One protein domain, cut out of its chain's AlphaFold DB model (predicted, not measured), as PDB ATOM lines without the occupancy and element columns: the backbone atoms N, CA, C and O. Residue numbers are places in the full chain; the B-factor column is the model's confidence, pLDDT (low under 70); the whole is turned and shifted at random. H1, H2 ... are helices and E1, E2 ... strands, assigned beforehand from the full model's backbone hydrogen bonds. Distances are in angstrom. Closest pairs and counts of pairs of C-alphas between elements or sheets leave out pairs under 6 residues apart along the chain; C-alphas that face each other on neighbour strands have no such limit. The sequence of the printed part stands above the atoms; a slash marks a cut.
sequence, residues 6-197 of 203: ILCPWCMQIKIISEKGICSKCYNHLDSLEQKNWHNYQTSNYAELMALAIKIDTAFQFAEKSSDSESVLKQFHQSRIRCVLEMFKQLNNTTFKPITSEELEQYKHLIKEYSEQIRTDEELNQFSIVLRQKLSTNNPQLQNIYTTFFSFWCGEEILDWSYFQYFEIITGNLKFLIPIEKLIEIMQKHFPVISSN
ATOM      1  N   ILE A   6     168.378-134.973 420.143       93.19
ATOM      2  CA  ILE A   6     169.216-134.385 419.091       93.19
ATOM      3  C   ILE A   6     168.390-134.157 417.820       93.19
ATOM      4  O   ILE A   6     167.318-134.742 417.652       93.19
ATOM      5  N   LEU A   7     168.873-133.321 416.899       94.31
ATOM      6  CA  LEU A   7     168.374-133.349 415.522       94.31
ATOM      7  C   LEU A   7     168.853-134.636 414.845       94.31
ATOM      8  O   LEU A   7     169.986-135.058 415.061       94.31
ATOM      9  N   CYS A   8     168.000-135.239 414.017       94.81
ATOM     10  CA  CYS A   8     168.356-136.390 413.197       94.81
ATOM     11  C   CYS A   8     169.642-136.066 412.424       94.81
ATOM     12  O   CYS A   8     169.618-135.150 411.600       94.81
ATOM     13  N   PRO A   9     170.737-136.810 412.636       92.00
ATOM     14  CA  PRO A   9     172.032-136.494 412.045       92.00
ATOM     15  C   PRO A   9     172.015-136.575 410.517       92.00
ATOM     16  O   PRO A   9     172.886-136.004 409.877       92.00
ATOM     17  N   TRP A  10     171.039-137.255 409.919       92.31
ATOM     18  CA  TRP A  10     170.949-137.405 408.470       92.31
ATOM     19  C   TRP A  10     170.211-136.253 407.793       92.31
ATOM     20  O   TRP A  10     170.773-135.603 406.921       92.31
ATOM     21  N   CYS A  11     168.968-135.972 408.193       93.12
ATOM     22  CA  CYS A  11     168.181-134.903 407.567       93.12
ATOM     23  C   CYS A  11     168.355-133.536 408.233       93.12
ATOM     24  O   CYS A  11     167.982-132.533 407.636       93.12
ATOM     25  N   MET A  12     168.863-133.485 409.470       93.62
ATOM     26  CA  MET A  12     169.001-132.274 410.290       93.62
ATOM     27  C   MET A  12     167.686-131.497 410.518       93.62
ATOM     28  O   MET A  12     167.710-130.323 410.871       93.62
ATOM     29  N   GLN A  13     166.526-132.147 410.344       94.31
ATOM     30  CA  GLN A  13     165.200-131.505 410.403       94.31
ATOM     31  C   GLN A  13     164.318-131.993 411.561       94.31
ATOM     32  O   GLN A  13     163.554-131.218 412.127       94.31
ATOM     33  N   ILE A  14     164.389-133.279 411.909       95.75
ATOM     34  CA  ILE A  14     163.472-133.916 412.869       95.75
ATOM     35  C   ILE A  14     164.214-134.190 414.174       95.75
ATOM     36  O   ILE A  14     165.269-134.817 414.142       95.75
ATOM     37  N   LYS A  15     163.667-133.762 415.319       96.44
ATOM     38  CA  LYS A  15     164.208-134.116 416.642       96.44
ATOM     39  C   LYS A  15     163.938-135.588 416.963       96.44
ATOM     40  O   LYS A  15     162.832-136.073 416.738       96.44
ATOM     41  N   ILE A  16     164.937-136.274 417.504       95.69
ATOM     42  CA  ILE A  16     164.885-137.686 417.893       95.69
ATOM     43  C   ILE A  16     165.548-137.892 419.256       95.69
ATOM     44  O   ILE A  16     166.345-137.064 419.696       95.69
ATOM     45  N   ILE A  17     165.257-139.026 419.889       94.50
ATOM     46  CA  ILE A  17     166.107-139.577 420.951       94.50
ATOM     47  C   ILE A  17     167.380-140.112 420.286       94.50
ATOM     48  O   ILE A  17     167.283-140.823 419.283       94.50
ATOM     49  N   SER A  18     168.555-139.769 420.812       90.25
ATOM     50  CA  SER A  18     169.833-140.045 420.146       90.25
ATOM     51  C   SER A  18     170.094-141.538 419.916       90.25
ATOM     52  O   SER A  18     170.591-141.916 418.857       90.25
ATOM     53  N   GLU A  19     169.623-142.397 420.821       90.88
ATOM     54  CA  GLU A  19     169.673-143.865 420.716       90.88
ATOM     55  C   GLU A  19     168.935-144.429 419.493       90.88
ATOM     56  O   GLU A  19     169.171-145.567 419.091       90.88
ATOM     57  N   LYS A  20     168.040-143.655 418.863       92.38
ATOM     58  CA  LYS A  20     167.406-144.061 417.599       92.38
ATOM     59  C   LYS A  20     168.356-143.950 416.408       92.38
ATOM     60  O   LYS A  20     168.100-144.589 415.389       92.38
ATOM     61  N   GLY A  21     169.427-143.163 416.527       93.94
ATOM     62  CA  GLY A  21     170.401-142.881 415.474       93.94
ATOM     63  C   GLY A  21     169.863-141.958 414.386       93.94
ATOM     64  O   GLY A  21     170.446-140.911 414.137       93.94
ATOM     65  N   ILE A  22     168.724-142.297 413.775       95.44
ATOM     66  CA  ILE A  22     168.058-141.511 412.727       95.44
ATOM     67  C   ILE A  22     166.545-141.414 412.965       95.44
ATOM     68  O   ILE A  22     165.968-142.154 413.760       95.44
ATOM     69  N   CYS A  23     165.877-140.473 412.290       95.69
ATOM     70  CA  CYS A  23     164.420-140.344 412.370       95.69
ATOM     71  C   CYS A  23     163.698-141.409 411.537       95.69
ATOM     72  O   CYS A  23     164.238-141.921 410.557       95.69
ATOM     73  N   SER A  24     162.435-141.676 411.883       94.88
ATOM     74  CA  SER A  24     161.578-142.637 411.174       94.88
ATOM     75  C   SER A  24     161.443-142.329 409.684       94.88
ATOM     76  O   SER A  24     161.444-143.245 408.871       94.88
ATOM     77  N   LYS A  25     161.389-141.043 409.306       94.81
ATOM     78  CA  LYS A  25     161.366-140.641 407.896       94.81
ATOM     79  C   LYS A  25     162.612-141.151 407.176       94.81
ATOM     80  O   LYS A  25     162.455-141.843 406.185       94.81
ATOM     81  N   CYS A  26     163.816-140.856 407.671       94.50
ATOM     82  CA  CYS A  26     165.061-141.338 407.062       94.50
ATOM     83  C   CYS A  26     165.139-142.868 407.058       94.50
ATOM     84  O   CYS A  26     165.459-143.443 406.028       94.50
ATOM     85  N   TYR A  27     164.778-143.513 408.170       94.19
ATOM     86  CA  TYR A  27     164.784-144.971 408.295       94.19
ATOM     87  C   TYR A  27     163.898-145.658 407.245       94.19
ATOM     88  O   TYR A  27     164.312-146.629 406.631       94.19
ATOM     89  N   ASN A  28     162.704-145.124 406.978       93.69
ATOM     90  CA  ASN A  28     161.772-145.715 406.014       93.69
ATOM     91  C   ASN A  28     162.213-145.578 404.545       93.69
ATOM     92  O   ASN A  28     161.598-146.203 403.688       93.69
ATOM     93  N   HIS A  29     163.221-144.749 404.242       92.69
ATOM     94  CA  HIS A  29     163.792-144.650 402.888       92.69
ATOM     95  C   HIS A  29     164.904-145.676 402.644       92.69
ATOM     96  O   HIS A  29     165.352-145.813 401.511       92.69
ATOM     97  N   LEU A  30     165.357-146.361 403.693       91.19
ATOM     98  CA  LEU A  30     166.386-147.388 403.610       91.19
ATOM     99  C   LEU A  30     165.818-148.692 403.067       91.19
ATOM    100  O   LEU A  30     164.640-148.999 403.291       91.19
ATOM    101  N   ASP A  31     166.671-149.488 402.429       93.81
ATOM    102  CA  ASP A  31     166.299-150.838 402.021       93.81
ATOM    103  C   ASP A  31     166.148-151.792 403.227       93.81
ATOM    104  O   ASP A  31     166.428-151.456 404.382       93.81
ATOM    105  N   SER A  32     165.661-153.010 402.981       94.25
ATOM    106  CA  SER A  32     165.393-153.979 404.051       94.25
ATOM    107  C   SER A  32     166.654-154.454 404.786       94.25
ATOM    108  O   SER A  32     166.581-154.776 405.977       94.25
ATOM    109  N   LEU A  33     167.806-154.494 404.113       93.19
ATOM    110  CA  LEU A  33     169.080-154.890 404.705       93.19
ATOM    111  C   LEU A  33     169.624-153.771 405.597       93.19
ATOM    112  O   LEU A  33     170.006-154.019 406.740       93.19
ATOM    113  N   GLU A  34     169.593-152.534 405.114       91.56
ATOM    114  CA  GLU A  34     169.985-151.343 405.862       91.56
ATOM    115  C   GLU A  34     169.102-151.140 407.095       91.56
ATOM    116  O   GLU A  34     169.613-150.902 408.190       91.56
ATOM    117  N   GLN A  35     167.784-151.315 406.963       94.12
ATOM    118  CA  GLN A  35     166.855-151.279 408.097       94.12
ATOM    119  C   GLN A  35     167.208-152.330 409.160       94.12
ATOM    120  O   GLN A  35     167.239-152.024 410.356       94.12
ATOM    121  N   LYS A  36     167.544-153.557 408.741       94.25
ATOM    122  CA  LYS A  36     168.000-154.616 409.652       94.25
ATOM    123  C   LYS A  36     169.307-154.236 410.358       94.25
ATOM    124  O   LYS A  36     169.425-154.447 411.565       94.25
ATOM    125  N   ASN A  37     170.265-153.648 409.645       91.75
ATOM    126  CA  ASN A  37     171.522-153.178 410.236       91.75
ATOM    127  C   ASN A  37     171.269-152.078 411.276       91.75
ATOM    128  O   ASN A  37     171.787-152.143 412.390       91.75
ATOM    129  N   TRP A  38     170.388-151.127 410.970       93.19
ATOM    130  CA  TRP A  38     169.974-150.087 411.910       93.19
ATOM    131  C   TRP A  38     169.325-150.635 413.170       93.19
ATOM    132  O   TRP A  38     169.632-150.170 414.269       93.19
ATOM    133  N   HIS A  39     168.466-151.642 413.025       92.50
ATOM    134  CA  HIS A  39     167.895-152.329 414.171       92.50
ATOM    135  C   HIS A  39     168.992-152.929 415.067       92.50
ATOM    136  O   HIS A  39     168.953-152.744 416.282       92.50
ATOM    137  N   ASN A  40     170.016-153.559 414.482       91.94
ATOM    138  CA  ASN A  40     171.152-154.101 415.238       91.94
ATOM    139  C   ASN A  40     171.958-153.007 415.957       91.94
ATOM    140  O   ASN A  40     172.393-153.199 417.096       91.94
ATOM    141  N   TYR A  41     172.147-151.841 415.332       92.44
ATOM    142  CA  TYR A  41     172.823-150.716 415.982       92.44
ATOM    143  C   TYR A  41     172.009-150.163 417.148       92.44
ATOM    144  O   TYR A  41     172.582-149.809 418.174       92.44
ATOM    145  N   GLN A  42     170.684-150.108 417.024       92.19
ATOM    146  CA  GLN A  42     169.803-149.667 418.105       92.19
ATOM    147  C   GLN A  42     169.844-150.638 419.285       92.19
ATOM    148  O   GLN A  42     170.036-150.208 420.417       92.19
ATOM    149  N   THR A  43     169.737-151.946 419.038       90.94
ATOM    150  CA  THR A  43     169.782-152.958 420.108       90.94
ATOM    151  C   THR A  43     171.152-153.061 420.778       90.94
ATOM    152  O   THR A  43     171.241-153.464 421.934       90.94
ATOM    153  N   SER A  44     172.215-152.645 420.083       87.44
ATOM    154  CA  SER A  44     173.584-152.601 420.606       87.44
ATOM    155  C   SER A  44     173.982-151.242 421.205       87.44
ATOM    156  O   SER A  44     175.168-151.039 421.474       87.44
ATOM    157  N   ASN A  45     173.036-150.304 421.375       87.25
ATOM    158  CA  ASN A  45     173.272-148.925 421.838       87.25
ATOM    159  C   ASN A  45     174.374-148.197 421.048       87.25
ATOM    160  O   ASN A  45     175.222-147.504 421.599       87.25
ATOM    161  N   TYR A  46     174.368-148.390 419.731       89.00
ATOM    162  CA  TYR A  46     175.407-147.958 418.796       89.00
ATOM    163  C   TYR A  46     174.905-147.025 417.697       89.00
ATOM    164  O   TYR A  46     175.690-146.453 416.944       89.00
ATOM    165  N   ALA A  47     173.588-146.853 417.620       92.88
ATOM    166  CA  ALA A  47     172.926-146.135 416.545       92.88
ATOM    167  C   ALA A  47     173.400-144.679 416.403       92.88
ATOM    168  O   ALA A  47     173.601-144.230 415.281       92.88
ATOM    169  N   GLU A  48     173.626-143.949 417.502       92.50
ATOM    170  CA  GLU A  48     174.103-142.554 417.440       92.50
ATOM    171  C   GLU A  48     175.487-142.456 416.775       92.50
ATOM    172  O   GLU A  48     175.705-141.627 415.892       92.50
ATOM    173  N   LEU A  49     176.408-143.347 417.152       93.31
ATOM    174  CA  LEU A  49     177.761-143.388 416.603       93.31
ATOM    175  C   LEU A  49     177.765-143.847 415.142       93.31
ATOM    176  O   LEU A  49     178.422-143.234 414.300       93.31
ATOM    177  N   MET A  50     176.993-144.891 414.823       93.81
ATOM    178  CA  MET A  50     176.882-145.406 413.455       93.81
ATOM    179  C   MET A  50     176.207-144.407 412.518       93.81
ATOM    180  O   MET A  50     176.595-144.311 411.357       93.81
ATOM    181  N   ALA A  51     175.289-143.576 413.020       93.94
ATOM    182  CA  ALA A  51     174.722-142.485 412.236       93.94
ATOM    183  C   ALA A  51     175.791-141.528 411.713       93.94
ATOM    184  O   ALA A  51     175.704-141.087 410.567       93.94
ATOM    185  N   LEU A  52     176.789-141.222 412.545       93.25
ATOM    186  CA  LEU A  52     177.896-140.351 412.182       93.25
ATOM    187  C   LEU A  52     178.919-141.063 411.289       93.25
ATOM    188  O   LEU A  52     179.374-140.463 410.319       93.25
ATOM    189  N   ALA A  53     179.240-142.331 411.568       93.69
ATOM    190  CA  ALA A  53     180.137-143.133 410.732       93.69
ATOM    191  C   ALA A  53     179.616-143.257 409.292       93.69
ATOM    192  O   ALA A  53     180.334-142.920 408.353       93.69
ATOM    193  N   ILE A  54     178.346-143.643 409.126       92.56
ATOM    194  CA  ILE A  54     177.704-143.750 407.808       92.56
ATOM    195  C   ILE A  54     177.661-142.382 407.127       92.56
ATOM    196  O   ILE A  54     177.956-142.263 405.947       92.56
ATOM    197  N   LYS A  55     177.360-141.315 407.873       92.62
ATOM    198  CA  LYS A  55     177.334-139.953 407.328       92.62
ATOM    199  C   LYS A  55     178.696-139.497 406.787       92.62
ATOM    200  O   LYS A  55     178.739-138.820 405.761       92.62
ATOM    201  N   ILE A  56     179.791-139.846 407.463       93.00
ATOM    202  CA  ILE A  56     181.159-139.566 406.997       93.00
ATOM    203  C   ILE A  56     181.477-140.383 405.746       93.00
ATOM    204  O   ILE A  56     181.987-139.822 404.781       93.00
ATOM    205  N   ASP A  57     181.127-141.668 405.742       91.88
ATOM    206  CA  ASP A  57     181.302-142.554 404.590       91.88
ATOM    207  C   ASP A  57     180.537-142.055 403.357       91.88
ATOM    208  O   ASP A  57     181.121-141.905 402.289       91.88
ATOM    209  N   THR A  58     179.270-141.662 403.514       90.94
ATOM    210  CA  THR A  58     178.482-141.084 402.416       90.94
ATOM    211  C   THR A  58     179.097-139.787 401.889       90.94
ATOM    212  O   THR A  58     179.105-139.555 400.682       90.94
ATOM    213  N   ALA A  59     179.625-138.930 402.768       91.19
ATOM    214  CA  ALA A  59     180.285-137.696 402.346       91.19
ATOM    215  C   ALA A  59     181.581-137.970 401.565       91.19
ATOM    216  O   ALA A  59     181.847-137.273 400.587       91.19
ATOM    217  N   PHE A  60     182.349-138.983 401.969       90.06
ATOM    218  CA  PHE A  60     183.537-139.426 401.244       90.06
ATOM    219  C   PHE A  60     183.171-139.996 399.865       90.06
ATOM    220  O   PHE A  60     183.681-139.514 398.860       90.06
ATOM    221  N   GLN A  61     182.212-140.926 399.798       88.19
ATOM    222  CA  GLN A  61     181.740-141.505 398.531       88.19
ATOM    223  C   GLN A  61     181.166-140.451 397.577       88.19
ATOM    224  O   GLN A  61     181.301-140.568 396.360       88.19
ATOM    225  N   PHE A  62     180.497-139.425 398.115       88.06
ATOM    226  CA  PHE A  62     180.040-138.296 397.311       88.06
ATOM    227  C   PHE A  62     181.230-137.561 396.695       88.06
ATOM    228  O   PHE A  62     181.226-137.364 395.486       88.06
ATOM    229  N   ALA A  63     182.231-137.200 397.507       87.44
ATOM    230  CA  ALA A  63     183.423-136.487 397.048       87.44
ATOM    231  C   ALA A  63     184.199-137.283 395.986       87.44
ATOM    232  O   ALA A  63     184.601-136.742 394.957       87.44
ATOM    233  N   GLU A  64     184.354-138.590 396.200       86.00
ATOM    234  CA  GLU A  64     185.012-139.491 395.254       86.00
ATOM    235  C   GLU A  64     184.295-139.511 393.893       86.00
ATOM    236  O   GLU A  64     184.925-139.406 392.840       86.00
ATOM    237  N   LYS A  65     182.959-139.576 393.896       85.94
ATOM    238  CA  LYS A  65     182.150-139.648 392.671       85.94
ATOM    239  C   LYS A  65     181.922-138.294 391.997       85.94
ATOM    240  O   LYS A  65     181.694-138.258 390.789       85.94
ATOM    241  N   SER A  66     181.967-137.181 392.732       81.25
ATOM    242  CA  SER A  66     181.714-135.837 392.192       81.25
ATOM    243  C   SER A  66     182.894-135.243 391.419       81.25
ATOM    244  O   SER A  66     182.822-134.087 391.005       81.25
ATOM    245  N   SER A  67     183.952-136.023 391.168       68.19
ATOM    246  CA  SER A  67     185.241-135.517 390.676       68.19
ATOM    247  C   SER A  67     185.824-134.434 391.593       68.19
ATOM    248  O   SER A  67     186.460-133.495 391.102       68.19
ATOM    249  N   ASP A  68     185.591-134.513 392.913       71.75
ATOM    250  CA  ASP A  68     186.228-133.568 393.829       71.75
ATOM    251  C   ASP A  68     187.752-133.689 393.702       71.75
ATOM    252  O   ASP A  68     188.305-134.755 393.427       71.75
ATOM    253  N   SER A  69     188.450-132.564 393.875       79.06
ATOM    254  CA  SER A  69     189.900-132.532 393.681       79.06
ATOM    255  C   SER A  69     190.615-133.539 394.588       79.06
ATOM    256  O   SER A  69     190.231-133.705 395.747       79.06
ATOM    257  N   GLU A  70     191.732-134.092 394.117       85.25
ATOM    258  CA  GLU A  70     192.660-134.935 394.889       85.25
ATOM    259  C   GLU A  70     192.983-134.353 396.283       85.25
ATOM    260  O   GLU A  70     193.102-135.077 397.268       85.25
ATOM    261  N   SER A  71     193.032-133.020 396.400       86.38
ATOM    262  CA  SER A  71     193.221-132.304 397.668       86.38
ATOM    263  C   SER A  71     192.118-132.578 398.704       86.38
ATOM    264  O   SER A  71     192.414-132.722 399.891       86.38
ATOM    265  N   VAL A  72     190.855-132.679 398.281       88.19
ATOM    266  CA  VAL A  72     189.714-132.972 399.167       88.19
ATOM    267  C   VAL A  72     189.812-134.404 399.679       88.19
ATOM    268  O   VAL A  72     189.758-134.617 400.890       88.19
ATOM    269  N   LEU A  73     190.037-135.373 398.786       88.19
ATOM    270  CA  LEU A  73     190.200-136.780 399.161       88.19
ATOM    271  C   LEU A  73     191.395-136.961 400.106       88.19
ATOM    272  O   LEU A  73     191.266-137.560 401.173       88.19
ATOM    273  N   LYS A  74     192.527-136.314 399.806       88.00
ATOM    274  CA  LYS A  74     193.688-136.271 400.701       88.00
ATOM    275  C   LYS A  74     193.323-135.740 402.091       88.00
ATOM    276  O   LYS A  74     193.694-136.354 403.090       88.00
ATOM    277  N   GLN A  75     192.566-134.647 402.193       90.19
ATOM    278  CA  GLN A  75     192.116-134.119 403.489       90.19
ATOM    279  C   GLN A  75     191.196-135.088 404.243       90.19
ATOM    280  O   GLN A  75     191.288-135.174 405.473       90.19
ATOM    281  N   PHE A  76     190.346-135.844 403.541       90.38
ATOM    282  CA  PHE A  76     189.540-136.909 404.144       90.38
ATOM    283  C   PHE A  76     190.420-137.997 404.763       90.38
ATOM    284  O   PHE A  76     190.255-138.301 405.948       90.38
ATOM    285  N   HIS A  77     191.405-138.513 404.020       88.44
ATOM    286  CA  HIS A  77     192.323-139.539 404.527       88.44
ATOM    287  C   HIS A  77     193.128-139.031 405.732       88.44
ATOM    288  O   HIS A  77     193.238-139.720 406.750       88.44
ATOM    289  N   GLN A  78     193.612-137.787 405.679       91.19
ATOM    290  CA  GLN A  78     194.304-137.144 406.801       91.19
ATOM    291  C   GLN A  78     193.425-137.033 408.046       91.19
ATOM    292  O   GLN A  78     193.848-137.381 409.152       91.19
ATOM    293  N   SER A  79     192.191-136.559 407.868       92.94
ATOM    294  CA  SER A  79     191.230-136.384 408.959       92.94
ATOM    295  C   SER A  79     190.833-137.729 409.560       92.94
ATOM    296  O   SER A  79     190.759-137.853 410.781       92.94
ATOM    297  N   ARG A  80     190.680-138.771 408.733       92.06
ATOM    298  CA  ARG A  80     190.428-140.151 409.171       92.06
ATOM    299  C   ARG A  80     191.534-140.659 410.095       92.06
ATOM    300  O   ARG A  80     191.239-141.074 411.214       92.06
ATOM    301  N   ILE A  81     192.796-140.577 409.668       91.81
ATOM    302  CA  ILE A  81     193.947-141.058 410.453       91.81
ATOM    303  C   ILE A  81     194.054-140.295 411.778       91.81
ATOM    304  O   ILE A  81     194.185-140.896 412.847       91.81
ATOM    305  N   ARG A  82     193.943-138.962 411.732       93.38
ATOM    306  CA  ARG A  82     194.023-138.102 412.924       93.38
ATOM    307  C   ARG A  82     192.863-138.331 413.894       93.38
ATOM    308  O   ARG A  82     193.091-138.318 415.104       93.38
ATOM    309  N   CYS A  83     191.662-138.586 413.379       94.75
ATOM    310  CA  CYS A  83     190.482-138.931 414.167       94.75
ATOM    311  C   CYS A  83     190.726-140.193 414.995       94.75
ATOM    312  O   CYS A  83     190.619-140.174 416.220       94.75
ATOM    313  N   VAL A  84     191.158-141.267 414.339       93.38
ATOM    314  CA  VAL A  84     191.455-142.544 414.999       93.38
ATOM    315  C   VAL A  84     192.605-142.412 415.984       93.38
ATOM    316  O   VAL A  84     192.532-142.933 417.097       93.38
ATOM    317  N   LEU A  85     193.641-141.653 415.627       94.06
ATOM    318  CA  LEU A  85     194.769-141.404 416.517       94.06
ATOM    319  C   LEU A  85     194.313-140.706 417.801       94.06
ATOM    320  O   LEU A  85     194.783-141.036 418.888       94.06
ATOM    321  N   GLU A  86     193.375-139.766 417.697       95.69
ATOM    322  CA  GLU A  86     192.785-139.104 418.857       95.69
ATOM    323  C   GLU A  86     191.885-140.027 419.689       95.69
ATOM    324  O   GLU A  86     191.903-139.919 420.919       95.69
ATOM    325  N   MET A  87     191.176-140.975 419.066       95.31
ATOM    326  CA  MET A  87     190.448-142.019 419.799       95.31
ATOM    327  C   MET A  87     191.410-142.885 420.619       95.31
ATOM    328  O   MET A  87     191.214-143.064 421.819       95.31
ATOM    329  N   PHE A  88     192.509-143.350 420.022       94.12
ATOM    330  CA  PHE A  88     193.508-144.153 420.731       94.12
ATOM    331  C   PHE A  88     194.234-143.392 421.845       94.12
ATOM    332  O   PHE A  88     194.654-143.999 422.830       94.12
ATOM    333  N   LYS A  89     194.339-142.060 421.749       93.00
ATOM    334  CA  LYS A  89     194.858-141.217 422.840       93.00
ATOM    335  C   LYS A  89     193.980-141.226 424.095       93.00
ATOM    336  O   LYS A  89     194.469-140.816 425.140       93.00
ATOM    337  N   GLN A  90     192.730-141.688 424.014       94.75
ATOM    338  CA  GLN A  90     191.853-141.812 425.185       94.75
ATOM    339  C   GLN A  90     192.098-143.097 425.989       94.75
ATOM    340  O   GLN A  90     191.567-143.237 427.089       94.75
ATOM    341  N   LEU A  91     192.859-144.057 425.451       92.19
ATOM    342  CA  LEU A  91     193.141-145.306 426.152       92.19
ATOM    343  C   LEU A  91     194.086-145.081 427.334       92.19
ATOM    344  O   LEU A  91     194.962-144.218 427.309       92.19
ATOM    345  N   ASN A  92     193.927-145.905 428.369       84.81
ATOM    346  CA  ASN A  92     194.800-145.871 429.534       84.81
ATOM    347  C   ASN A  92     196.235-146.268 429.140       84.81
ATOM    348  O   ASN A  92     196.449-147.196 428.358       84.81
ATOM    349  N   ASN A  93     197.230-145.630 429.758       74.25
ATOM    350  CA  ASN A  93     198.648-145.967 429.609       74.25
ATOM    351  C   ASN A  93     198.969-147.439 429.929       74.25
ATOM    352  O   ASN A  93     199.999-147.952 429.504       74.25
ATOM    353  N   THR A  94     198.108-148.149 430.667       86.44
ATOM    354  CA  THR A  94     198.282-149.584 430.930       86.44
ATOM    355  C   THR A  94     197.852-150.487 429.781       86.44
ATOM    356  O   THR A  94     198.229-151.657 429.790       86.44
ATOM    357  N   THR A  95     197.078-149.987 428.812       90.62
ATOM    358  CA  THR A  95     196.518-150.800 427.724       90.62
ATOM    359  C   THR A  95     197.604-151.447 426.875       90.62
ATOM    360  O   THR A  95     197.416-152.576 426.453       90.62
ATOM    361  N   PHE A  96     198.744-150.781 426.676       92.19
ATOM    362  CA  PHE A  96     199.828-151.251 425.805       92.19
ATOM    363  C   PHE A  96     201.054-151.776 426.564       92.19
ATOM    364  O   PHE A  96     202.137-151.865 425.995       92.19
ATOM    365  N   LYS A  97     200.933-152.133 427.850       91.06
ATOM    366  CA  LYS A  97     202.071-152.720 428.576       91.06
ATOM    367  C   LYS A  97     202.549-154.011 427.883       91.06
ATOM    368  O   LYS A  97     201.707-154.817 427.490       91.06
ATOM    369  N   PRO A  98     203.873-154.239 427.764       93.44
ATOM    370  CA  PRO A  98     204.974-153.516 428.411       93.44
ATOM    371  C   PRO A  98     205.576-152.345 427.606       93.44
ATOM    372  O   PRO A  98     206.621-151.843 428.008       93.44
ATOM    373  N   ILE A  99     204.964-151.899 426.502       94.19
ATOM    374  CA  ILE A  99     205.444-150.734 425.736       94.19
ATOM    375  C   ILE A  99     205.482-149.502 426.648       94.19
ATOM    376  O   ILE A  99     204.540-149.254 427.410       94.19
ATOM    377  N   THR A 100     206.573-148.736 426.592       93.06
ATOM    378  CA  THR A 100     206.710-147.530 427.417       93.06
ATOM    379  C   THR A 100     205.856-146.386 426.869       93.06
ATOM    380  O   THR A 100     205.492-146.349 425.694       93.06
ATOM    381  N   SER A 101     205.541-145.403 427.716       91.25
ATOM    382  CA  SER A 101     204.840-144.198 427.255       91.25
ATOM    383  C   SER A 101     205.633-143.444 426.185       91.25
ATOM    384  O   SER A 101     205.031-142.932 425.252       91.25
ATOM    385  N   GLU A 102     206.964-143.419 426.280       93.19
ATOM    386  CA  GLU A 102     207.832-142.770 425.291       93.19
ATOM    387  C   GLU A 102     207.760-143.464 423.926       93.19
ATOM    388  O   GLU A 102     207.529-142.808 422.914       93.19
ATOM    389  N   GLU A 103     207.846-144.795 423.899       94.19
ATOM    390  CA  GLU A 103     207.711-145.590 422.672       94.19
ATOM    391  C   GLU A 103     206.333-145.420 422.027       94.19
ATOM    392  O   GLU A 103     206.206-145.305 420.805       94.19
ATOM    393  N   LEU A 104     205.287-145.377 422.853       92.75
ATOM    394  CA  LEU A 104     203.924-145.181 422.384       92.75
ATOM    395  C   LEU A 104     203.719-143.768 421.816       92.75
ATOM    396  O   LEU A 104     203.084-143.620 420.773       92.75
ATOM    397  N   GLU A 105     204.250-142.734 422.472       93.00
ATOM    398  CA  GLU A 105     204.191-141.361 421.959       93.00
ATOM    399  C   GLU A 105     205.031-141.188 420.689       93.00
ATOM    400  O   GLU A 105     204.573-140.533 419.752       93.00
ATOM    401  N   GLN A 106     206.191-141.845 420.593       93.25
ATOM    402  CA  GLN A 106     206.974-141.891 419.359       93.25
ATOM    403  C   GLN A 106     206.162-142.517 418.222       93.25
ATOM    404  O   GLN A 106     206.067-141.933 417.146       93.25
ATOM    405  N   TYR A 107     205.498-143.654 418.453       93.44
ATOM    406  CA  TYR A 107     204.664-144.270 417.420       93.44
ATOM    407  C   TYR A 107     203.496-143.371 416.999       93.44
ATOM    408  O   TYR A 107     203.265-143.170 415.809       93.44
ATOM    409  N   LYS A 108     202.794-142.757 417.961       93.00
ATOM    410  CA  LYS A 108     201.726-141.780 417.683       93.00
ATOM    411  C   LYS A 108     202.235-140.585 416.874       93.00
ATOM    412  O   LYS A 108     201.496-140.064 416.037       93.00
ATOM    413  N   HIS A 109     203.465-140.142 417.118       92.88
ATOM    414  CA  HIS A 109     204.105-139.091 416.337       92.88
ATOM    415  C   HIS A 109     204.354-139.538 414.891       92.88
ATOM    416  O   HIS A 109     203.942-138.835 413.971       92.88
ATOM    417  N   LEU A 110     204.901-140.742 414.691       92.31
ATOM    418  CA  LEU A 110     205.123-141.316 413.359       92.31
ATOM    419  C   LEU A 110     203.818-141.448 412.561       92.31
ATOM    420  O   LEU A 110     203.776-141.102 411.386       92.31
ATOM    421  N   ILE A 111     202.726-141.875 413.200       92.88
ATOM    422  CA  ILE A 111     201.395-141.950 412.568       92.88
ATOM    423  C   ILE A 111     200.926-140.568 412.097       92.88
ATOM    424  O   ILE A 111     200.330-140.431 411.026       92.88
ATOM    425  N   LYS A 112     201.182-139.525 412.896       91.94
ATOM    426  CA  LYS A 112     200.838-138.151 412.529       91.94
ATOM    427  C   LYS A 112     201.656-137.689 411.318       91.94
ATOM    428  O   LYS A 112     201.062-137.163 410.379       91.94
ATOM    429  N   GLU A 113     202.967-137.910 411.316       92.19
ATOM    430  CA  GLU A 113     203.844-137.566 410.185       92.19
ATOM    431  C   GLU A 113     203.472-138.340 408.911       92.19
ATOM    432  O   GLU A 113     203.442-137.761 407.826       92.19
ATOM    433  N   TYR A 114     203.100-139.618 409.045       90.50
ATOM    434  CA  TYR A 114     202.552-140.424 407.953       90.50
ATOM    435  C   TYR A 114     201.265-139.803 407.389       90.50
ATOM    436  O   TYR A 114     201.155-139.608 406.182       90.50
ATOM    437  N   SER A 115     200.325-139.380 408.249       90.38
ATOM    438  CA  SER A 115     199.122-138.666 407.787       90.38
ATOM    439  C   SER A 115     199.476-137.388 407.014       90.38
ATOM    440  O   SER A 115     198.814-137.014 406.053       90.38
ATOM    441  N   GLU A 116     200.564-136.721 407.380       89.88
ATOM    442  CA  GLU A 116     201.027-135.494 406.732       89.88
ATOM    443  C   GLU A 116     201.834-135.757 405.448       89.88
ATOM    444  O   GLU A 116     202.241-134.797 404.798       89.88
ATOM    445  N   GLN A 117     202.000-137.026 405.046       86.69
ATOM    446  CA  GLN A 117     202.837-137.474 403.924       86.69
ATOM    447  C   GLN A 117     204.307-137.038 404.061       86.69
ATOM    448  O   GLN A 117     205.007-136.845 403.070       86.69
ATOM    449  N   ILE A 118     204.774-136.868 405.300       89.12
ATOM    450  CA  ILE A 118     206.175-136.561 405.619       89.12
ATOM    451  C   ILE A 118     207.009-137.851 405.653       89.12
ATOM    452  O   ILE A 118     208.207-137.816 405.381       89.12
ATOM    453  N   ARG A 119     206.376-138.985 405.972       84.94
ATOM    454  CA  ARG A 119     206.993-140.317 406.059       84.94
ATOM    455  C   ARG A 119     206.263-141.354 405.223       84.94
ATOM    456  O   ARG A 119     205.087-141.176 404.905       84.94
ATOM    457  N   THR A 120     206.957-142.452 404.928       84.50
ATOM    458  CA  THR A 120     206.396-143.602 404.207       84.50
ATOM    459  C   THR A 120     205.707-144.590 405.150       84.50
ATOM    460  O   THR A 120     205.886-144.574 406.372       84.50
ATOM    461  N   ASP A 121     204.894-145.469 404.574       84.12
ATOM    462  CA  ASP A 121     204.273-146.599 405.263       84.12
ATOM    463  C   ASP A 121     205.310-147.630 405.741       84.12
ATOM    464  O   ASP A 121     205.142-148.214 406.812       84.12
ATOM    465  N   GLU A 122     206.410-147.811 405.002       84.75
ATOM    466  CA  GLU A 122     207.507-148.715 405.370       84.75
ATOM    467  C   GLU A 122     208.125-148.357 406.729       84.75
ATOM    468  O   GLU A 122     208.254-149.225 407.599       84.75
ATOM    469  N   GLU A 123     208.457-147.078 406.947       81.19
ATOM    470  CA  GLU A 123     209.033-146.595 408.211       81.19
ATOM    471  C   GLU A 123     208.065-146.814 409.384       81.19
ATOM    472  O   GLU A 123     208.452-147.289 410.459       81.19
ATOM    473  N   LEU A 124     206.777-146.524 409.168       87.75
ATOM    474  CA  LEU A 124     205.731-146.736 410.167       87.75
ATOM    475  C   LEU A 124     205.548-148.228 410.489       87.75
ATOM    476  O   LEU A 124     205.372-148.601 411.656       87.75
ATOM    477  N   ASN A 125     205.602-149.095 409.474       87.19
ATOM    478  CA  ASN A 125     205.412-150.532 409.627       87.19
ATOM    479  C   ASN A 125     206.588-151.192 410.362       87.19
ATOM    480  O   ASN A 125     206.364-152.041 411.227       87.19
ATOM    481  N   GLN A 126     207.827-150.768 410.097       88.31
ATOM    482  CA  GLN A 126     209.003-151.264 410.820       88.31
ATOM    483  C   GLN A 126     208.883-151.005 412.328       88.31
ATOM    484  O   GLN A 126     209.037-151.931 413.129       88.31
ATOM    485  N   PHE A 127     208.525-149.781 412.726       90.00
ATOM    486  CA  PHE A 127     208.336-149.451 414.143       90.00
ATOM    487  C   PHE A 127     207.146-150.208 414.753       90.00
ATOM    488  O   PHE A 127     207.233-150.742 415.860       90.00
ATOM    489  N   SER A 128     206.051-150.330 413.995       91.44
ATOM    490  CA  SER A 128     204.867-151.104 414.379       91.44
ATOM    491  C   SER A 128     205.194-152.578 414.666       91.44
ATOM    492  O   SER A 128     204.722-153.137 415.655       91.44
ATOM    493  N   ILE A 129     206.027-153.228 413.843       91.31
ATOM    494  CA  ILE A 129     206.464-154.621 414.059       91.31
ATOM    495  C   ILE A 129     207.235-154.755 415.377       91.31
ATOM    496  O   ILE A 129     206.917-155.639 416.175       91.31
ATOM    497  N   VAL A 130     208.196-153.860 415.633       92.19
ATOM    498  CA  VAL A 130     209.005-153.875 416.865       92.19
ATOM    499  C   VAL A 130     208.124-153.732 418.107       92.19
ATOM    500  O   VAL A 130     208.288-154.477 419.072       92.19
ATOM    501  N   LEU A 131     207.162-152.808 418.089       93.12
ATOM    502  CA  LEU A 131     206.250-152.609 419.214       93.12
ATOM    503  C   LEU A 131     205.299-153.792 419.412       93.12
ATOM    504  O   LEU A 131     205.127-154.254 420.541       93.12
ATOM    505  N   ARG A 132     204.726-154.335 418.330       91.88
ATOM    506  CA  ARG A 132     203.834-155.503 418.394       91.88
ATOM    507  C   ARG A 132     204.507-156.725 419.012       91.88
ATOM    508  O   ARG A 132     203.867-157.420 419.791       91.88
ATOM    509  N   GLN A 133     205.791-156.959 418.734       91.75
ATOM    510  CA  GLN A 133     206.546-158.081 419.311       91.75
ATOM    511  C   GLN A 133     206.668-158.018 420.841       91.75
ATOM    512  O   GLN A 133     206.847-159.050 421.484       91.75
ATOM    513  N   LYS A 134     206.561-156.823 421.436       92.94
ATOM    514  CA  LYS A 134     206.590-156.651 422.896       92.94
ATOM    515  C   LYS A 134     205.269-157.028 423.557       92.94
ATOM    516  O   LYS A 134     205.235-157.257 424.764       92.94
ATOM    517  N   LEU A 135     204.182-157.055 422.793       91.44
ATOM    518  CA  LEU A 135     202.846-157.308 423.303       91.44
ATOM    519  C   LEU A 135     202.558-158.806 423.309       91.44
ATOM    520  O   LEU A 135     202.688-159.496 422.304       91.44
ATOM    521  N   SER A 136     202.105-159.302 424.456       86.12
ATOM    522  CA  SER A 136     201.583-160.658 424.602       86.12
ATOM    523  C   SER A 136     200.357-160.609 425.499       86.12
ATOM    524  O   SER A 136     200.383-160.003 426.572       86.12
ATOM    525  N   THR A 137     199.252-161.190 425.041       86.81
ATOM    526  CA  THR A 137     198.019-161.253 425.825       86.81
ATOM    527  C   THR A 137     197.139-162.413 425.381       86.81
ATOM    528  O   THR A 137     196.987-162.674 424.189       86.81
ATOM    529  N   ASN A 138     196.512-163.076 426.353       90.38
ATOM    530  CA  ASN A 138     195.463-164.069 426.111       90.38
ATOM    531  C   ASN A 138     194.067-163.429 426.056       90.38
ATOM    532  O   ASN A 138     193.080-164.137 425.893       90.38
ATOM    533  N   ASN A 139     193.965-162.106 426.231       90.38
ATOM    534  CA  ASN A 139     192.701-161.381 426.173       90.38
ATOM    535  C   ASN A 139     192.361-161.038 424.705       90.38
ATOM    536  O   ASN A 139     193.044-160.188 424.122       90.38
ATOM    537  N   PRO A 140     191.297-161.624 424.116       90.12
ATOM    538  CA  PRO A 140     190.933-161.374 422.720       90.12
ATOM    539  C   PRO A 140     190.575-159.909 422.436       90.12
ATOM    540  O   PRO A 140     190.894-159.391 421.371       90.12
ATOM    541  N   GLN A 141     189.978-159.209 423.406       89.75
ATOM    542  CA  GLN A 141     189.651-157.786 423.281       89.75
ATOM    543  C   GLN A 141     190.922-156.952 423.102       89.75
ATOM    544  O   GLN A 141     190.982-156.083 422.237       89.75
ATOM    545  N   LEU A 142     191.956-157.230 423.905       90.88
ATOM    546  CA  LEU A 142     193.235-156.531 423.796       90.88
ATOM    547  C   LEU A 142     193.967-156.895 422.501       90.88
ATOM    548  O   LEU A 142     194.533-156.003 421.882       90.88
ATOM    549  N   GLN A 143     193.891-158.148 422.038       90.88
ATOM    550  CA  GLN A 143     194.431-158.527 420.725       90.88
ATOM    551  C   GLN A 143     193.788-157.730 419.584       90.88
ATOM    552  O   GLN A 143     194.494-157.220 418.709       90.88
ATOM    553  N   ASN A 144     192.464-157.555 419.621       91.12
ATOM    554  CA  ASN A 144     191.750-156.744 418.637       91.12
ATOM    555  C   ASN A 144     192.182-155.275 418.714       91.12
ATOM    556  O   ASN A 144     192.481-154.675 417.688       91.12
ATOM    557  N   ILE A 145     192.304-154.714 419.922       92.56
ATOM    558  CA  ILE A 145     192.802-153.346 420.131       92.56
ATOM    559  C   ILE A 145     194.216-153.167 419.577       92.56
ATOM    560  O   ILE A 145     194.471-152.175 418.899       92.56
ATOM    561  N   TYR A 146     195.125-154.110 419.826       92.12
ATOM    562  CA  TYR A 146     196.492-154.053 419.308       92.12
ATOM    563  C   TYR A 146     196.494-154.123 417.785       92.12
ATOM    564  O   TYR A 146     197.097-153.282 417.126       92.12
ATOM    565  N   THR A 147     195.756-155.072 417.219       88.50
ATOM    566  CA  THR A 147     195.629-155.215 415.766       88.50
ATOM    567  C   THR A 147     195.095-153.935 415.136       88.50
ATOM    568  O   THR A 147     195.667-153.438 414.168       88.50
ATOM    569  N   THR A 148     194.054-153.343 415.724       89.44
ATOM    570  CA  THR A 148     193.505-152.080 415.241       89.44
ATOM    571  C   THR A 148     194.520-150.948 415.355       89.44
ATOM    572  O   THR A 148     194.777-150.257 414.374       89.44
ATOM    573  N   PHE A 149     195.161-150.790 416.511       91.56
ATOM    574  CA  PHE A 149     196.116-149.710 416.744       91.56
ATOM    575  C   PHE A 149     197.361-149.787 415.861       91.56
ATOM    576  O   PHE A 149     197.934-148.756 415.553       91.56
ATOM    577  N   PHE A 150     197.811-150.975 415.466       89.94
ATOM    578  CA  PHE A 150     199.061-151.131 414.714       89.94
ATOM    579  C   PHE A 150     198.878-151.289 413.203       89.94
ATOM    580  O   PHE A 150     199.873-151.248 412.475       89.94
ATOM    581  N   SER A 151     197.636-151.462 412.736       82.31
ATOM    582  CA  SER A 151     197.334-151.745 411.327       82.31
ATOM    583  C   SER A 151     196.315-150.796 410.695       82.31
ATOM    584  O   SER A 151     196.226-150.766 409.481       82.31
ATOM    585  N   PHE A 152     195.529-150.020 411.449       79.69
ATOM    586  CA  PHE A 152     194.411-149.272 410.849       79.69
ATOM    587  C   PHE A 152     194.794-147.858 410.391       79.69
ATOM    588  O   PHE A 152     193.932-147.082 410.002       79.69
ATOM    589  N   TRP A 153     196.067-147.474 410.386       80.00
ATOM    590  CA  TRP A 153     196.459-146.156 409.861       80.00
ATOM    591  C   TRP A 153     196.379-146.080 408.338       80.00
ATOM    592  O   TRP A 153     196.084-145.023 407.793       80.00
ATOM    593  N   CYS A 154     196.595-147.201 407.657       68.44
ATOM    594  CA  CYS A 154     196.670-147.255 406.203       68.44
ATOM    595  C   CYS A 154     195.292-147.238 405.504       68.44
ATOM    596  O   CYS A 154     195.144-146.608 404.462       68.44
ATOM    597  N   GLY A 155     194.242-147.799 406.115       66.44
ATOM    598  CA  GLY A 155     192.857-147.717 405.614       66.44
ATOM    599  C   GLY A 155     192.660-148.218 404.173       66.44
ATOM    600  O   GLY A 155     193.352-149.138 403.756       66.44
ATOM    601  N   GLU A 156     191.691-147.631 403.454       61.41
ATOM    602  CA  GLU A 156     191.201-148.036 402.112       61.41
ATOM    603  C   GLU A 156     192.290-148.430 401.101       61.41
ATOM    604  O   GLU A 156     192.172-149.474 400.471       61.41
ATOM    605  N   GLU A 157     193.388-147.674 401.022       61.72
ATOM    606  CA  GLU A 157     194.470-147.898 400.048       61.72
ATOM    607  C   GLU A 157     195.209-149.235 400.235       61.72
ATOM    608  O   GLU A 157     195.831-149.737 399.302       61.72
ATOM    609  N   ILE A 158     195.155-149.816 401.438       63.22
ATOM    610  CA  ILE A 158     195.866-151.058 401.782       63.22
ATOM    611  C   ILE A 158     194.898-152.161 402.236       63.22
ATOM    612  O   ILE A 158     195.199-153.344 402.083       63.22
ATOM    613  N   LEU A 159     193.748-151.796 402.809       66.19
ATOM    614  CA  LEU A 159     192.801-152.733 403.420       66.19
ATOM    615  C   LEU A 159     191.531-152.962 402.585       66.19
ATOM    616  O   LEU A 159     190.764-153.847 402.949       66.19
ATOM    617  N   ASP A 160     191.322-152.210 401.493       71.75
ATOM    618  CA  ASP A 160     190.127-152.284 400.627       71.75
ATOM    619  C   ASP A 160     188.811-152.146 401.421       71.75
ATOM    620  O   ASP A 160     187.854-152.906 401.273       71.75
ATOM    621  N   TRP A 161     188.798-151.205 402.369       78.94
ATOM    622  CA  TRP A 161     187.664-150.955 403.260       78.94
ATOM    623  C   TRP A 161     187.019-149.609 402.989       78.94
ATOM    624  O   TRP A 161     187.715-148.596 402.883       78.94
ATOM    625  N   SER A 162     185.687-149.581 403.050       83.81
ATOM    626  CA  SER A 162     184.945-148.325 403.099       83.81
ATOM    627  C   SER A 162     185.206-147.572 404.404       83.81
ATOM    628  O   SER A 162     185.593-148.143 405.434       83.81
ATOM    629  N   TYR A 163     184.944-146.265 404.403       83.62
ATOM    630  CA  TYR A 163     185.041-145.452 405.615       83.62
ATOM    631  C   TYR A 163     184.050-145.922 406.683       83.62
ATOM    632  O   TYR A 163     184.353-145.855 407.878       83.62
ATOM    633  N   PHE A 164     182.892-146.440 406.271       87.69
ATOM    634  CA  PHE A 164     181.939-147.053 407.186       87.69
ATOM    635  C   PHE A 164     182.555-148.267 407.895       87.69
ATOM    636  O   PHE A 164     182.603-148.272 409.124       87.69
ATOM    637  N   GLN A 165     183.088-149.244 407.151       87.06
ATOM    638  CA  GLN A 165     183.712-150.448 407.723       87.06
ATOM    639  C   GLN A 165     184.878-150.086 408.646       87.06
ATOM    640  O   GLN A 165     185.038-150.636 409.737       87.06
ATOM    641  N   TYR A 166     185.661-149.094 408.234       88.38
ATOM    642  CA  TYR A 166     186.765-148.565 409.010       88.38
ATOM    643  C   TYR A 166     186.319-148.052 410.390       88.38
ATOM    644  O   TYR A 166     186.846-148.484 411.420       88.38
ATOM    645  N   PHE A 167     185.322-147.164 410.441       90.06
ATOM    646  CA  PHE A 167     184.808-146.652 411.713       90.06
ATOM    647  C   PHE A 167     184.024-147.704 412.498       90.06
ATOM    648  O   PHE A 167     184.118-147.715 413.727       90.06
ATOM    649  N   GLU A 168     183.293-148.599 411.835       90.44
ATOM    650  CA  GLU A 168     182.570-149.695 412.481       90.44
ATOM    651  C   GLU A 168     183.524-150.567 413.303       90.44
ATOM    652  O   GLU A 168     183.304-150.759 414.501       90.44
ATOM    653  N   ILE A 169     184.629-151.019 412.704       89.56
ATOM    654  CA  ILE A 169     185.590-151.894 413.382       89.56
ATOM    655  C   ILE A 169     186.325-151.146 414.503       89.56
ATOM    656  O   ILE A 169     186.414-151.641 415.628       89.56
ATOM    657  N   ILE A 170     186.841-149.943 414.223       90.62
ATOM    658  CA  ILE A 170     187.634-149.176 415.198       90.62
ATOM    659  C   ILE A 170     186.801-148.849 416.419       90.62
ATOM    660  O   ILE A 170     187.193-149.133 417.552       90.62
ATOM    661  N   THR A 171     185.632-148.262 416.191       89.69
ATOM    662  CA  THR A 171     184.762-147.908 417.297       89.69
ATOM    663  C   THR A 171     184.266-149.177 417.986       89.69
ATOM    664  O   THR A 171     184.246-149.220 419.213       89.69
ATOM    665  N   GLY A 172     183.917-150.226 417.230       89.31
ATOM    666  CA  GLY A 172     183.447-151.504 417.762       89.31
ATOM    667  C   GLY A 172     184.425-152.123 418.758       89.31
ATOM    668  O   GLY A 172     183.996-152.637 419.791       89.31
ATOM    669  N   ASN A 173     185.729-151.991 418.507       91.31
ATOM    670  CA  ASN A 173     186.773-152.406 419.440       91.31
ATOM    671  C   ASN A 173     186.921-151.441 420.627       91.31
ATOM    672  O   ASN A 173     187.086-151.885 421.766       91.31
ATOM    673  N   LEU A 174     186.842-150.131 420.381       92.56
ATOM    674  CA  LEU A 174     187.106-149.089 421.376       92.56
ATOM    675  C   LEU A 174     185.952-148.803 422.342       92.56
ATOM    676  O   LEU A 174     186.215-148.366 423.460       92.56
ATOM    677  N   LYS A 175     184.697-149.069 421.971       89.50
ATOM    678  CA  LYS A 175     183.502-148.736 422.775       89.50
ATOM    679  C   LYS A 175     183.472-149.366 424.169       89.50
ATOM    680  O   LYS A 175     182.760-148.902 425.048       89.50
ATOM    681  N   PHE A 176     184.227-150.445 424.365       87.88
ATOM    682  CA  PHE A 176     184.342-151.129 425.652       87.88
ATOM    683  C   PHE A 176     185.349-150.457 426.595       87.88
ATOM    684  O   PHE A 176     185.372-150.756 427.786       87.88
ATOM    685  N   LEU A 177     186.195-149.573 426.062       91.69
ATOM    686  CA  LEU A 177     187.252-148.866 426.787       91.69
ATOM    687  C   LEU A 177     187.032-147.348 426.808       91.69
ATOM    688  O   LEU A 177     187.563-146.670 427.684       91.69
ATOM    689  N   ILE A 178     186.270-146.817 425.850       93.38
ATOM    690  CA  ILE A 178     186.012-145.392 425.666       93.38
ATOM    691  C   ILE A 178     184.493-145.179 425.601       93.38
ATOM    692  O   ILE A 178     183.835-145.847 424.802       93.38
ATOM    693  N   PRO A 179     183.929-144.239 426.386       93.00
ATOM    694  CA  PRO A 179     182.516-143.882 426.290       93.00
ATOM    695  C   PRO A 179     182.117-143.479 424.867       93.00
ATOM    696  O   PRO A 179     182.855-142.760 424.184       93.00
ATOM    697  N   ILE A 180     180.928-143.898 424.430       91.56
ATOM    698  CA  ILE A 180     180.422-143.628 423.076       91.56
ATOM    699  C   ILE A 180     180.350-142.123 422.811       91.56
ATOM    700  O   ILE A 180     180.729-141.667 421.735       91.56
ATOM    701  N   GLU A 181     179.954-141.333 423.807       92.56
ATOM    702  CA  GLU A 181     179.878-139.876 423.713       92.56
ATOM    703  C   GLU A 181     181.241-139.266 423.388       92.56
ATOM    704  O   GLU A 181     181.322-138.324 422.601       92.56
ATOM    705  N   LYS A 182     182.320-139.833 423.943       95.94
ATOM    706  CA  LYS A 182     183.679-139.363 423.675       95.94
ATOM    707  C   LYS A 182     184.129-139.720 422.262       95.94
ATOM    708  O   LYS A 182     184.771-138.903 421.606       95.94
ATOM    709  N   LEU A 183     183.768-140.907 421.770       95.75
ATOM    710  CA  LEU A 183     184.025-141.294 420.379       95.75
ATOM    711  C   LEU A 183     183.280-140.370 419.402       95.75
ATOM    712  O   LEU A 183     183.881-139.898 418.436       95.75
ATOM    713  N   ILE A 184     182.014-140.047 419.690       94.75
ATOM    714  CA  ILE A 184     181.212-139.100 418.901       94.75
ATOM    715  C   ILE A 184     181.859-137.710 418.895       94.75
ATOM    716  O   ILE A 184     182.018-137.131 417.822       94.75
ATOM    717  N   GLU A 185     182.264-137.189 420.057       96.31
ATOM    718  CA  GLU A 185     182.923-135.879 420.179       96.31
ATOM    719  C   GLU A 185     184.172-135.799 419.289       96.31
ATOM    720  O   GLU A 185     184.355-134.833 418.545       96.31
ATOM    721  N   ILE A 186     185.008-136.841 419.312       97.50
ATOM    722  CA  ILE A 186     186.222-136.909 418.492       97.50
ATOM    723  C   ILE A 186     185.861-136.931 417.002       97.50
ATOM    724  O   ILE A 186     186.417-136.155 416.225       97.50
ATOM    725  N   MET A 187     184.897-137.754 416.585       95.94
ATOM    726  CA  MET A 187     184.465-137.787 415.183       95.94
ATOM    727  C   MET A 187     183.909-136.434 414.723       95.94
ATOM    728  O   MET A 187     184.254-135.964 413.643       95.94
ATOM    729  N   GLN A 188     183.100-135.761 415.543       95.69
ATOM    730  CA  GLN A 188     182.564-134.435 415.223       95.69
ATOM    731  C   GLN A 188     183.665-133.377 415.110       95.69
ATOM    732  O   GLN A 188     183.616-132.541 414.211       95.69
ATOM    733  N   LYS A 189     184.687-133.444 415.970       97.50
ATOM    734  CA  LYS A 189     185.850-132.550 415.929       97.50
ATOM    735  C   LYS A 189     186.645-132.680 414.628       97.50
ATOM    736  O   LYS A 189     187.073-131.666 414.083       97.50
ATOM    737  N   HIS A 190     186.855-133.904 414.139       96.19
ATOM    738  CA  HIS A 190     187.619-134.153 412.905       96.19
ATOM    739  C   HIS A 190     186.780-134.014 411.633       96.19
ATOM    740  O   HIS A 190     187.332-133.771 410.565       96.19
ATOM    741  N   PHE A 191     185.451-134.090 411.742       95.12
ATOM    742  CA  PHE A 191     184.522-133.927 410.624       95.12
ATOM    743  C   PHE A 191     183.422-132.887 410.933       95.12
ATOM    744  O   PHE A 191     182.227-133.208 410.894       95.12
ATOM    745  N   PRO A 192     183.772-131.620 411.232       94.38
ATOM    746  CA  PRO A 192     182.820-130.624 411.739       94.38
ATOM    747  C   PRO A 192     181.792-130.195 410.685       94.38
ATOM    748  O   PRO A 192     180.602-130.064 410.979       94.38
ATOM    749  N   VAL A 193     182.230-130.031 409.432       91.94
ATOM    750  CA  VAL A 193     181.341-129.671 408.318       91.94
ATOM    751  C   VAL A 193     180.357-130.805 408.049       91.94
ATOM    752  O   VAL A 193     179.157-130.569 407.960       91.94
ATOM    753  N   ILE A 194     180.839-132.045 407.975       92.56
ATOM    754  CA  ILE A 194     179.989-133.207 407.700       92.56
ATOM    755  C   ILE A 194     179.005-133.423 408.845       92.56
ATOM    756  O   ILE A 194     177.806-133.531 408.613       92.56
ATOM    757  N   SER A 195     179.473-133.421 410.093       89.88
ATOM    758  CA  SER A 195     178.607-133.635 411.257       89.88
ATOM    759  C   SER A 195     177.476-132.604 411.352       89.88
ATOM    760  O   SER A 195     176.359-132.986 411.702       89.88
ATOM    761  N   SER A 196     177.716-131.358 410.938       90.00
ATOM    762  CA  SER A 196     176.759-130.247 411.063       90.00
ATOM    763  C   SER A 196     175.803-130.060 409.874       90.00
ATOM    764  O   SER A 196     174.867-129.272 409.979       90.00
ATOM    765  N   ASN A 197     175.998-130.758 408.751       91.31
ATOM    766  CA  ASN A 197     175.181-130.595 407.536       91.31
ATOM    767  C   ASN A 197     174.361-131.851 407.223       91.31
ATOM    768  O   ASN A 197     174.799-132.935 407.580       91.31
TER     769      ASN A 197
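Overview. This is residues 6 to 197 of the 203 residues of an uncharacterized protein of Listeria welshimeri (UniProt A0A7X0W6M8). Seven helices stand side by side in an up-and-down bundle: H3, H4 and H5 make one row, H9, H7 and H6 a second row over it, and H10 packs on H3 and H4. At the H3 end lies a small head of E1, H1 and H2. The printed part has 192 residues, with one named strand and then eleven named helices along the chain, E1 followed by H1 to H11, and is mostly helix. It is compact, with a radius of gyration of the C-alphas of 17.5 A, and spans 50 by 40 by 26 A.

Along the chain. E1 is residues 15 to 17, with C-alpha 15 at (164.208, -134.116, 416.642). H1 is residues 24 to 27 and H2 residues 32 to 43, 16.7 A long. H3, residues 47 to 65, measures 26.4 A from its first C-alpha at (172.926, -146.135, 416.545) to its last. H4, residues 70 to 88, measures 27.4 A, H5, residues 101 to 115, 21.0 A, and H6, residues 121 to 134, 20.4 A. H7 is residues 140 to 151, 16.2 A, H8 residues 156 to 159, H9 residues 163 to 174, 16.3 A, and H10 residues 180 to 190, 15.7 A. H11, residues 192 to 196, ends at C-alpha 196, (176.759, -130.247, 411.063).

Arrangement. H3 is the hub, touching five helices. H2 only just touches it, only at the corner, with the C-alphas of Tyr 41 and Ala 47 closest at 4.6 A. H3 and H4 form a helical hairpin at a shallow tilt of 23 degrees; the C-alphas of Glu 64 and Leu 73 are closest, 7.0 A. H4 and H5 form another, at 14 degrees, closest at the C-alphas of Gln 78 and Ser 115, 5.1 A. H5 touches H6, 6.3 A between the C-alphas of Leu 110 and Leu 124. H6 and H7 only just touch, with 3 pairs of C-alphas within 8 A, closest at Ser 128 and Phe 150, 5.8 A. H9 touches H7 at a steep tilt of 44 degrees, closest at the C-alphas of Asn 173 and Ile 145, 6.1 A, and touches H3 at the C-alphas of Tyr 163 and Asp 57, 4.8 A. H10 touches H4 at the C-alphas of His 190 and Cys 83, 5.7 A, and H3 at those of Ile 184 and Leu 49, 6.0 A. H11 touches H3, 6.5 A between the C-alphas of Ile 194 and Ile 56. H1 and H8 touch no helix. E1 pairs with no named strand, but its residues 15 to 16 pair antiparallel with residues 6 to 7. Every O i to N i+4 pair is within hydrogen-bond range in H2, H4, H5, H7, H9, H10 and H11; H3 has 14 of 15 and H6 9 of 10, while H1 and H8 are too short for such a pair.

Size, cuts and confidence. The C-alphas of Lys 25 and Lys 134, the two farthest apart, are 50.3 A from each other. The printed part has no cut. The link from H4 to H5, residues 89 to 100, is long. Mean pLDDT of the printed part is 89.9; residue 67 and residues 154 to 159 are under 70.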